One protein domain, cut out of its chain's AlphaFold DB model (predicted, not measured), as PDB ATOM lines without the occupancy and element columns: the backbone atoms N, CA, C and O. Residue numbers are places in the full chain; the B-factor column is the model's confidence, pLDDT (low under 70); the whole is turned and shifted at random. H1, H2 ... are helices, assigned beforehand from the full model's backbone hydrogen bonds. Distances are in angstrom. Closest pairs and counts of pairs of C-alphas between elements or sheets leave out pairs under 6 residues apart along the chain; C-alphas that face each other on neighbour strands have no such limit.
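What this domain is: This is residues 163 to 245 of the 250 residues of an uncharacterized protein of Aureobasidium pullulans (UniProt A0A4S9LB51). Two short helical hairpins, H1 with H2 and H3 with H4, sit side by side, H1 packing on H3; the long stretch after H4 swings out past H3 on the side away from H1 and returns with the small helix H5 near H4. H3 lies nearest the middle, and a long link, residues 187 to 201, joins the two hairpins. The printed part has 83 residues with five named helices, in the order H1 to H5, and no named strand; the class is all helix, though under half of the residues, 36, are in named elements. The whole is compact, with a radius of gyration of the C-alphas of 12.0 A, and spans 33 by 28 by 21 A.

How they stand to each other: Start at H1, residues 168 to 174, and pass the tight link to H2, residues 178 to 186. They touch as a helical hairpin, closest at the C-alphas of Ala 172 and Phe 181, 5.5 A apart, opposite ways at a shallow tilt of 33 degrees, only just short of steep. Past the long link comes H3, residues 202 to 208, which is apart from H2 but touches H1, the same way at a shallow tilt of 22 degrees; the closest C-alphas, of Ile 173 and Ala 206, are 5.9 A apart. A tight link leads to H4, residues 212 to 220, which makes a helical hairpin with H3: they touch, closest at the C-alphas of Ala 206 and Val 215, 5.6 A apart, opposite ways at a steep tilt of 37 degrees, only just past shallow. H2 and H4 only just touch, only at their ends, with 3 pairs of C-alphas within 8 A; the closest, of Tyr 178 and Met 214, are 6.6 A apart. H5, residues 242 to 245, is close to H4 but not clearly touching, with the closest C-alphas, of Pro 212 and Leu 244, 7.3 A apart; it is apart from H1, H2 and H3. In H1, H2, H3 and H4 every O i to N i+4 pair is within hydrogen-bond range, and H5 is too short for such a pair.

Where its parts are: Find C-alpha 168 at (149.529, 138.695, 121.129); from there H1 runs 10.0 A to C-alpha 174. H2 covers 12.3 A from Tyr 178 to Gln 186, H3 10.2 A from Leu 202 to Phe 208, and H4 12.0 A from Pro 212 to Leu 220. H5 begins at Pro 242 and runs 5.6 A to C-alpha 245 at (142.481, 164.011, 119.315).

The domain as a whole: Look for the two C-alphas farthest apart at Asn 187 and Gly 235, 35.8 A from each other. The printed part has no cut; the links H2 to H3 and H4 to H5 are long, with 15 and 21 residues. The mean pLDDT of the printed part is 77.1, and residues 224 to 245 are under 70.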
ATOM      1  N   ILE A 163     141.114 136.350 114.759       92.94
ATOM      2  CA  ILE A 163     142.171 136.032 115.715       92.94
ATOM      3  C   ILE A 163     141.559 135.634 117.064       92.94
ATOM      4  O   ILE A 163     140.469 136.095 117.411       92.94
ATOM      5  N   PRO A 164     142.225 134.764 117.840       92.12
ATOM      6  CA  PRO A 164     141.728 134.381 119.152       92.12
ATOM      7  C   PRO A 164     141.817 135.556 120.139       92.12
ATOM      8  O   PRO A 164     142.681 136.434 120.022       92.12
ATOM      9  N   ASP A 165     140.931 135.556 121.135       88.56
ATOM     10  CA  ASP A 165     140.795 136.643 122.111       88.56
ATOM     11  C   ASP A 165     142.060 136.856 122.961       88.56
ATOM     12  O   ASP A 165     142.253 137.946 123.501       88.56
ATOM     13  N   ASP A 166     142.924 135.845 123.079       90.81
ATOM     14  CA  ASP A 166     144.214 135.863 123.782       90.81
ATOM     15  C   ASP A 166     145.412 136.125 122.852       90.81
ATOM     16  O   ASP A 166     146.571 135.987 123.258       90.81
ATOM     17  N   SER A 167     145.158 136.524 121.603       95.12
ATOM     18  CA  SER A 167     146.212 136.785 120.627       95.12
ATOM     19  C   SER A 167     147.213 137.853 121.107       95.12
ATOM     20  O   SER A 167     146.856 138.808 121.814       95.12
ATOM     21  N   PRO A 168     148.494 137.760 120.694       96.75
ATOM     22  CA  PRO A 168     149.529 138.695 121.129       96.75
ATOM     23  C   PRO A 168     149.225 140.168 120.839       96.75
ATOM     24  O   PRO A 168     149.650 141.023 121.619       96.75
ATOM     25  N   ILE A 169     148.513 140.462 119.742       96.88
ATOM     26  CA  ILE A 169     148.154 141.828 119.341       96.88
ATOM     27  C   ILE A 169     147.048 142.400 120.229       96.88
ATOM     28  O   ILE A 169     147.196 143.519 120.712       96.88
ATOM     29  N   LEU A 170     146.007 141.619 120.545       95.31
ATOM     30  CA  LEU A 170     144.945 142.056 121.454       95.31
ATOM     31  C   LEU A 170     145.480 142.262 122.872       95.31
ATOM     32  O   LEU A 170     145.161 143.263 123.508       95.31
ATOM     33  N   ASN A 171     146.361 141.377 123.345       95.44
ATOM     34  CA  ASN A 171     147.021 141.558 124.639       95.44
ATOM     35  C   ASN A 171     147.942 142.786 124.651       95.44
ATOM     36  O   ASN A 171     147.974 143.511 125.638       95.44
ATOM     37  N   ALA A 172     148.668 143.064 123.561       97.00
ATOM     38  CA  ALA A 172     149.475 144.281 123.467       97.00
ATOM     39  C   ALA A 172     148.614 145.551 123.576       97.00
ATOM     40  O   ALA A 172     149.034 146.490 124.247       97.00
ATOM     41  N   ILE A 173     147.418 145.549 122.975       95.81
ATOM     42  CA  ILE A 173     146.459 146.659 123.060       95.81
ATOM     43  C   ILE A 173     145.916 146.812 124.482       95.81
ATOM     44  O   ILE A 173     146.011 147.898 125.047       95.81
ATOM     45  N   ARG A 174     145.412 145.728 125.087       93.06
ATOM     46  CA  ARG A 174     144.870 145.742 126.461       93.06
ATOM     47  C   ARG A 174     145.902 146.191 127.499       93.06
ATOM     48  O   ARG A 174     145.553 146.900 128.433       93.06
ATOM     49  N   ASP A 175     147.163 145.813 127.307       94.38
ATOM     50  CA  ASP A 175     148.272 146.188 128.189       94.38
ATOM     51  C   ASP A 175     148.850 147.589 127.889       94.38
ATOM     52  O   ASP A 175     149.791 148.013 128.560       94.38
ATOM     53  N   GLY A 176     148.391 148.280 126.837       95.25
ATOM     54  CA  GLY A 176     148.945 149.569 126.406       95.25
ATOM     55  C   GLY A 176     150.389 149.522 125.884       95.25
ATOM     56  O   GLY A 176     151.070 150.546 125.836       95.25
ATOM     57  N   LYS A 177     150.879 148.349 125.463       97.44
ATOM     58  CA  LYS A 177     152.263 148.124 125.003       97.44
ATOM     59  C   LYS A 177     152.446 148.521 123.535       97.44
ATOM     60  O   LYS A 177     152.463 147.662 122.649       97.44
ATOM     61  N   TYR A 178     152.597 149.821 123.280       96.56
ATOM     62  CA  TYR A 178     152.680 150.396 121.931       96.56
ATOM     63  C   TYR A 178     153.802 149.799 121.071       96.56
ATOM     64  O   TYR A 178     153.560 149.393 119.938       96.56
ATOM     65  N   GLU A 179     155.011 149.652 121.608       97.69
ATOM     66  CA  GLU A 179     156.163 149.142 120.855       97.69
ATOM     67  C   GLU A 179     155.938 147.691 120.409       97.69
ATOM     68  O   GLU A 179     156.247 147.324 119.275       97.69
ATOM     69  N   LYS A 180     155.333 146.870 121.278       97.69
ATOM     70  CA  LYS A 180     154.964 145.486 120.949       97.69
ATOM     71  C   LYS A 180     153.875 145.446 119.879       97.69
ATOM     72  O   LYS A 180     153.964 144.633 118.963       97.69
ATOM     73  N   PHE A 181     152.869 146.312 119.987       97.62
ATOM     74  CA  PHE A 181     151.798 146.439 118.999       97.62
ATOM     75  C   PHE A 181     152.355 146.769 117.604       97.62
ATOM     76  O   PHE A 181     152.078 146.047 116.647       97.62
ATOM     77  N   ILE A 182     153.220 147.784 117.502       97.25
ATOM     78  CA  ILE A 182     153.866 148.166 116.238       97.25
ATOM     79  C   ILE A 182     154.744 147.039 115.697       97.25
ATOM     80  O   ILE A 182     154.659 146.706 114.515       97.25
ATOM     81  N   TRP A 183     155.545 146.408 116.559       97.25
ATOM     82  CA  TRP A 183     156.411 145.305 116.155       97.25
ATOM     83  C   TRP A 183     155.616 144.138 115.553       97.25
ATOM     84  O   TRP A 183     156.008 143.603 114.517       97.25
ATOM     85  N   LEU A 184     154.478 143.766 116.151       96.94
ATOM     86  CA  LEU A 184     153.620 142.688 115.648       96.94
ATOM     87  C   LEU A 184     153.057 142.999 114.253       96.94
ATOM     88  O   LEU A 184     153.053 142.118 113.392       96.94
ATOM     89  N   LEU A 185     152.632 144.243 114.012       93.62
ATOM     90  CA  LEU A 185     152.127 144.674 112.706       93.62
ATOM     91  C   LEU A 185     153.237 144.706 111.646       93.62
ATOM     92  O   LEU A 185     153.075 144.154 110.559       93.62
ATOM     93  N   GLN A 186     154.387 145.303 111.963       92.44
ATOM     94  CA  GLN A 186     155.501 145.456 111.019       92.44
ATOM     95  C   GLN A 186     156.160 144.123 110.641       92.44
ATOM     96  O   GLN A 186     156.629 143.968 109.517       92.44
ATOM     97  N   ASN A 187     156.164 143.142 111.551       93.19
ATOM     98  CA  ASN A 187     156.704 141.803 111.291       93.19
ATOM     99  C   ASN A 187     155.657 140.829 110.717       93.19
ATOM    100  O   ASN A 187     155.929 139.633 110.607       93.19
ATOM    101  N   GLY A 188     154.456 141.312 110.377       89.19
ATOM    102  CA  GLY A 188     153.391 140.499 109.785       89.19
ATOM    103  C   GLY A 188     152.814 139.426 110.715       89.19
ATOM    104  O   GLY A 188     152.205 138.475 110.231       89.19
ATOM    105  N   GLN A 189     153.010 139.564 112.030       92.38
ATOM    106  CA  GLN A 189     152.437 138.681 113.057       92.38
ATOM    107  C   GLN A 189     150.969 139.020 113.356       92.38
ATOM    108  O   GLN A 189     150.259 138.214 113.948       92.38
ATOM    109  N   ALA A 190     150.529 140.214 112.963       92.31
ATOM    110  CA  ALA A 190     149.147 140.668 113.005       92.31
ATOM    111  C   ALA A 190     148.883 141.619 111.834       92.31
ATOM    112  O   ALA A 190     149.818 142.145 111.218       92.31
ATOM    113  N   ARG A 191     147.611 141.862 111.530       89.50
ATOM    114  CA  ARG A 191     147.171 142.805 110.501       89.50
ATOM    115  C   ARG A 191     146.224 143.824 111.104       89.50
ATOM    116  O   ARG A 191     145.476 143.535 112.030       89.50
ATOM    117  N   ILE A 192     146.209 145.014 110.514       88.75
ATOM    118  CA  ILE A 192     145.359 146.120 110.975       88.75
ATOM    119  C   ILE A 192     143.858 145.787 110.912       88.75
ATOM    120  O   ILE A 192     143.088 146.324 111.696       88.75
ATOM    121  N   TRP A 193     143.457 144.878 110.016       87.44
ATOM    122  CA  TRP A 193     142.066 144.462 109.803       87.44
ATOM    123  C   TRP A 193     141.671 143.197 110.577       87.44
ATOM    124  O   TRP A 193     140.562 142.694 110.377       87.44
ATOM    125  N   ASP A 194     142.565 142.649 111.405       90.44
ATOM    126  CA  ASP A 194     142.243 141.480 112.221       90.44
ATOM    127  C   ASP A 194     141.116 141.812 113.201       90.44
ATOM    128  O   ASP A 194     141.026 142.929 113.720       90.44
ATOM    129  N   CYS A 195     140.259 140.827 113.453       89.19
ATOM    130  CA  CYS A 195     139.132 140.958 114.362       89.19
ATOM    131  C   CYS A 195     138.993 139.719 115.234       89.19
ATOM    132  O   CYS A 195     139.491 138.649 114.903       89.19
ATOM    133  N   ASP A 196     138.280 139.832 116.339       89.06
ATOM    134  CA  ASP A 196     137.952 138.673 117.155       89.06
ATOM    135  C   ASP A 196     136.763 137.866 116.595       89.06
ATOM    136  O   ASP A 196     136.222 138.138 115.516       89.06
ATOM    137  N   SER A 197     136.329 136.855 117.353       84.25
ATOM    138  CA  SER A 197     135.200 135.984 116.995       84.25
ATOM    139  C   SER A 197     133.857 136.718 116.846       84.25
ATOM    140  O   SER A 197     132.979 136.256 116.106       84.25
ATOM    141  N   GLN A 198     133.707 137.868 117.507       79.94
ATOM    142  CA  GLN A 198     132.532 138.734 117.427       79.94
ATOM    143  C   GLN A 198     132.643 139.731 116.266       79.94
ATOM    144  O   GLN A 198     131.631 140.241 115.794       79.94
ATOM    145  N   GLY A 199     133.833 139.910 115.694       78.69
ATOM    146  CA  GLY A 199     134.114 140.883 114.642       78.69
ATOM    147  C   GLY A 199     134.557 142.234 115.162       78.69
ATOM    148  O   GLY A 199     134.520 143.194 114.400       78.69
ATOM    149  N   ARG A 200     134.954 142.311 116.434       83.88
ATOM    150  CA  ARG A 200     135.583 143.499 117.002       83.88
ATOM    151  C   ARG A 200     137.037 143.517 116.538       83.88
ATOM    152  O   ARG A 200     137.799 142.593 116.821       83.88
ATOM    153  N   GLY A 201     137.390 144.521 115.761       88.06
ATOM    154  CA  GLY A 201     138.712 144.801 115.247       88.06
ATOM    155  C   GLY A 201     139.611 145.474 116.276       88.06
ATOM    156  O   GLY A 201     139.221 145.797 117.402       88.06
ATOM    157  N   LEU A 202     140.859 145.703 115.869       91.75
ATOM    158  CA  LEU A 202     141.879 146.292 116.737       91.75
ATOM    159  C   LEU A 202     141.503 147.699 117.235       91.75
ATOM    160  O   LEU A 202     141.881 148.066 118.348       91.75
ATOM    161  N   LEU A 203     140.748 148.477 116.444       89.56
ATOM    162  CA  LEU A 203     140.350 149.840 116.815       89.56
ATOM    163  C   LEU A 203     139.385 149.853 118.000       89.56
ATOM    164  O   LEU A 203     139.607 150.620 118.933       89.56
ATOM    165  N   THR A 204     138.388 148.965 118.018       86.69
ATOM    166  CA  THR A 204     137.474 148.827 119.161       86.69
ATOM    167  C   THR A 204     138.248 148.538 120.441       86.69
ATOM    168  O   THR A 204     138.095 149.247 121.434       86.69
ATOM    169  N   TYR A 205     139.165 147.569 120.419       90.19
ATOM    170  CA  TYR A 205     139.998 147.281 121.587       90.19
ATOM    171  C   TYR A 205     140.854 148.477 122.020       90.19
ATOM    172  O   TYR A 205     141.011 148.704 123.219       90.19
ATOM    173  N   ALA A 206     141.387 149.250 121.072       91.56
ATOM    174  CA  ALA A 206     142.209 150.416 121.373       91.56
ATOM    175  C   ALA A 206     141.401 151.568 122.003       91.56
ATOM    176  O   ALA A 206     141.874 152.219 122.936       91.56
ATOM    177  N   VAL A 207     140.170 151.791 121.533       88.06
ATOM    178  CA  VAL A 207     139.258 152.801 122.090       88.06
ATOM    179  C   VAL A 207     138.826 152.414 123.504       88.06
ATOM    180  O   VAL A 207     139.004 153.204 124.428       88.06
ATOM    181  N   PHE A 208     138.342 151.186 123.710       86.12
ATOM    182  CA  PHE A 208     137.911 150.718 125.036       86.12
ATOM    183  C   PHE A 208     139.070 150.566 126.027       86.12
ATOM    184  O   PHE A 208     138.886 150.749 127.227       86.12
ATOM    185  N   GLY A 209     140.270 150.262 125.531       85.81
ATOM    186  CA  GLY A 209     141.493 150.242 126.328       85.81
ATOM    187  C   GLY A 209     142.044 151.628 126.668       85.81
ATOM    188  O   GLY A 209     143.027 151.702 127.400       85.81
ATOM    189  N   LEU A 210     141.450 152.713 126.147       88.88
ATOM    190  CA  LEU A 210     141.915 154.096 126.318       88.88
ATOM    191  C   LEU A 210     143.397 154.277 125.938       88.88
ATOM    192  O   LEU A 210     144.161 154.938 126.643       88.88
ATOM    193  N   VAL A 211     143.818 153.688 124.812       92.94
ATOM    194  CA  VAL A 211     145.210 153.720 124.324       92.94
ATOM    195  C   VAL A 211     145.356 154.638 123.096       92.94
ATOM    196  O   VAL A 211     145.465 154.161 121.962       92.94
ATOM    197  N   PRO A 212     145.400 155.974 123.278       91.44
ATOM    198  CA  PRO A 212     145.257 156.947 122.189       91.44
ATOM    199  C   PRO A 212     146.322 156.816 121.095       91.44
ATOM    200  O   PRO A 212     145.998 156.932 119.920       91.44
ATOM    201  N   LYS A 213     147.572 156.473 121.440       94.19
ATOM    202  CA  LYS A 213     148.640 156.258 120.442       94.19
ATOM    203  C   LYS A 213     148.328 155.117 119.469       94.19
ATOM    204  O   LYS A 213     148.717 155.167 118.305       94.19
ATOM    205  N   MET A 214     147.652 154.066 119.938       94.12
ATOM    206  CA  MET A 214     147.245 152.949 119.080       94.12
ATOM    207  C   MET A 214     146.022 153.318 118.245       94.12
ATOM    208  O   MET A 214     145.980 152.966 117.070       94.12
ATOM    209  N   VAL A 215     145.071 154.063 118.819       90.25
ATOM    210  CA  VAL A 215     143.924 154.619 118.085       90.25
ATOM    211  C   VAL A 215     144.415 155.488 116.927       90.25
ATOM    212  O   VAL A 215     144.066 155.223 115.781       90.25
ATOM    213  N   GLU A 216     145.289 156.456 117.205       87.62
ATOM    214  CA  GLU A 216     145.874 157.343 116.196       87.62
ATOM    215  C   GLU A 216     146.566 156.547 115.087       87.62
ATOM    216  O   GLU A 216     146.307 156.770 113.906       87.62
ATOM    217  N   TYR A 217     147.389 155.559 115.456       90.00
ATOM    218  CA  TYR A 217     148.055 154.702 114.480       90.00
ATOM    219  C   TYR A 217     147.055 153.954 113.588       90.00
ATOM    220  O   TYR A 217     147.213 153.940 112.368       90.00
ATOM    221  N   LEU A 218     146.034 153.322 114.172       88.50
ATOM    222  CA  LEU A 218     145.044 152.532 113.435       88.50
ATOM    223  C   LEU A 218     144.214 153.401 112.484       88.50
ATOM    224  O   LEU A 218     144.009 153.022 111.330       88.50
ATOM    225  N   VAL A 219     143.798 154.585 112.937       83.94
ATOM    226  CA  VAL A 219     143.059 155.561 112.122       83.94
ATOM    227  C   VAL A 219     143.928 156.091 110.983       83.94
ATOM    228  O   VAL A 219     143.480 156.129 109.836       83.94
ATOM    229  N   LEU A 220     145.194 156.419 111.261       83.06
ATOM    230  CA  LEU A 220     146.157 156.841 110.238       83.06
ATOM    231  C   LEU A 220     146.360 155.762 109.161       83.06
ATOM    232  O   LEU A 220     146.556 156.084 107.992       83.06
ATOM    233  N   HIS A 221     146.262 154.485 109.543       81.50
ATOM    234  CA  HIS A 221     146.364 153.340 108.633       81.50
ATOM    235  C   HIS A 221     145.015 152.904 108.034       81.50
ATOM    236  O   HIS A 221     144.930 151.855 107.396       81.50
ATOM    237  N   GLY A 222     143.979 153.735 108.169       73.75
ATOM    238  CA  GLY A 222     142.741 153.626 107.404       73.75
ATOM    239  C   GLY A 222     141.582 152.933 108.113       73.75
ATOM    240  O   GLY A 222     140.535 152.772 107.479       73.75
ATOM    241  N   LEU A 223     141.714 152.549 109.390       76.88
ATOM    242  CA  LEU A 223     140.562 152.052 110.145       76.88
ATOM    243  C   LEU A 223     139.556 153.184 110.368       76.88
ATOM    244  O   LEU A 223     139.916 154.329 110.635       76.88
ATOM    245  N   ASP A 224     138.279 152.857 110.202       68.69
ATOM    246  CA  ASP A 224     137.192 153.819 110.323       68.69
ATOM    247  C   ASP A 224     136.754 153.954 111.779       68.69
ATOM    248  O   ASP A 224     136.336 152.974 112.389       68.69
ATOM    249  N   VAL A 225     136.816 155.171 112.317       64.00
ATOM    250  CA  VAL A 225     136.337 155.482 113.675       64.00
ATOM    251  C   VAL A 225     134.829 155.328 113.824       64.00
ATOM    252  O   VAL A 225     134.354 155.156 114.940       64.00
ATOM    253  N   ASN A 226     134.093 155.371 112.711       55.38
ATOM    254  CA  ASN A 226     132.645 155.200 112.678       55.38
ATOM    255  C   ASN A 226     132.238 153.799 112.203       55.38
ATOM    256  O   ASN A 226     131.062 153.574 111.922       55.38
ATOM    257  N   ALA A 227     133.182 152.863 112.041       55.94
ATOM    258  CA  ALA A 227     132.801 151.479 111.801       55.94
ATOM    259  C   ALA A 227     132.116 150.947 113.061       55.94
ATOM    260  O   ALA A 227     132.769 150.684 114.069       55.94
ATOM    261  N   GLU A 228     130.799 150.764 112.990       50.94
ATOM    262  CA  GLU A 228     130.080 149.975 113.981       50.94
ATOM    263  C   GLU A 228     130.478 148.509 113.818       50.94
ATOM    264  O   GLU A 228     129.940 147.738 113.019       50.94
ATOM    265  N   GLU A 229     131.491 148.130 114.580       54.41
ATOM    266  CA  GLU A 229     131.722 146.746 114.941       54.41
ATOM    267  C   GLU A 229     130.693 146.374 116.006       54.41
ATOM    268  O   GLU A 229     130.324 147.225 116.817       54.41
ATOM    269  N   LEU A 230     130.202 145.126 115.990       42.00
ATOM    270  CA  LEU A 230     129.210 144.645 116.954       42.00
ATOM    271  C   LEU A 230     129.614 145.109 118.354       42.00
ATOM    272  O   LEU A 230     130.629 144.659 118.896       42.00
ATOM    273  N   SER A 231     128.836 146.064 118.872       36.44
ATOM    274  CA  SER A 231     129.113 146.761 120.119       36.44
ATOM    275  C   SER A 231     129.449 145.734 121.189       36.44
ATOM    276  O   SER A 231     128.780 144.697 121.274       36.44
ATOM    277  N   LEU A 232     130.436 146.030 122.037       34.97
ATOM    278  CA  LEU A 232     130.485 145.405 123.351       34.97
ATOM    279  C   LEU A 232     129.109 145.645 123.987       34.97
ATOM    280  O   LEU A 232     128.807 146.749 124.421       34.97
ATOM    281  N   GLN A 233     128.234 144.639 123.995       35.12
ATOM    282  CA  GLN A 233     127.198 144.593 125.016       35.12
ATOM    283  C   GLN A 233     127.994 144.577 126.332       35.12
ATOM    284  O   GLN A 233     128.779 143.657 126.544       35.12
ATOM    285  N   GLU A 234     127.978 145.625 127.152       30.03
ATOM    286  CA  GLU A 234     126.851 146.497 127.495       30.03
ATOM    287  C   GLU A 234     126.937 147.952 126.964       30.03
ATOM    288  O   GLU A 234     127.759 148.750 127.398       30.03
ATOM    289  N   GLY A 235     125.976 148.333 126.113       30.14
ATOM    290  CA  GLY A 235     125.160 149.532 126.353       30.14
ATOM    291  C   GLY A 235     125.751 150.933 126.153       30.14
ATOM    292  O   GLY A 235     125.200 151.857 126.745       30.14
ATOM    293  N   PHE A 236     126.782 151.136 125.329       31.67
ATOM    294  CA  PHE A 236     127.230 152.493 124.982       31.67
ATOM    295  C   PHE A 236     127.321 152.714 123.469       31.67
ATOM    296  O   PHE A 236     128.080 152.051 122.767       31.67
ATOM    297  N   GLU A 237     126.533 153.677 122.990       29.44
ATOM    298  CA  GLU A 237     126.661 154.314 121.680       29.44
ATOM    299  C   GLU A 237     128.016 155.044 121.649       29.44
ATOM    300  O   GLU A 237     128.237 155.997 122.400       29.44
ATOM    301  N   VAL A 238     128.974 154.555 120.854       33.00
ATOM    302  CA  VAL A 238     130.303 155.176 120.764       33.00
ATOM    303  C   VAL A 238     130.233 156.331 119.771       33.00
ATOM    304  O   VAL A 238     130.416 156.159 118.571       33.00
ATOM    305  N   CYS A 239     130.014 157.538 120.285       28.45
ATOM    306  CA  CYS A 239     130.443 158.750 119.598       28.45
ATOM    307  C   CYS A 239     131.942 158.932 119.866       28.45
ATOM    308  O   CYS A 239     132.329 159.298 120.976       28.45
ATOM    309  N   VAL A 240     132.802 158.702 118.868       32.75
ATOM    310  CA  VAL A 240     134.190 159.189 118.924       32.75
ATOM    311  C   VAL A 240     134.124 160.712 118.812       32.75
ATOM    312  O   VAL A 240     134.044 161.266 117.716       32.75
ATOM    313  N   THR A 241     134.078 161.413 119.946       28.61
ATOM    314  CA  THR A 241     134.148 162.875 119.938       28.61
ATOM    315  C   THR A 241     135.574 163.315 119.569       28.61
ATOM    316  O   THR A 241     136.547 162.645 119.930       28.61
ATOM    317  N   PRO A 242     135.743 164.460 118.877       32.19
ATOM    318  CA  PRO A 242     137.058 165.025 118.547       32.19
ATOM    319  C   PRO A 242     137.970 165.300 119.756       32.19
ATOM    320  O   PRO A 242     139.146 165.613 119.586       32.19
ATOM    321  N   GLU A 243     137.456 165.198 120.981       32.06
ATOM    322  CA  GLU A 243     138.174 165.508 122.219       32.06
ATOM    323  C   GLU A 243     139.289 164.497 122.542       32.06
ATOM    324  O   GLU A 243     140.249 164.854 123.219       32.06
ATOM    325  N   LEU A 244     139.242 163.280 121.982       35.50
ATOM    326  CA  LEU A 244     140.331 162.291 122.073       35.50
ATOM    327  C   LEU A 244     141.531 162.594 121.150       35.50
ATOM    328  O   LEU A 244     142.544 161.902 121.234       35.50
ATOM    329  N   ILE A 245     141.438 163.616 120.286       33.03
ATOM    330  CA  ILE A 245     142.481 164.011 119.315       33.03
ATOM    331  C   ILE A 245     143.241 165.274 119.763       33.03
ATOM    332  O   ILE A 245     144.245 165.644 119.156       33.03
TER     333      ILE A 245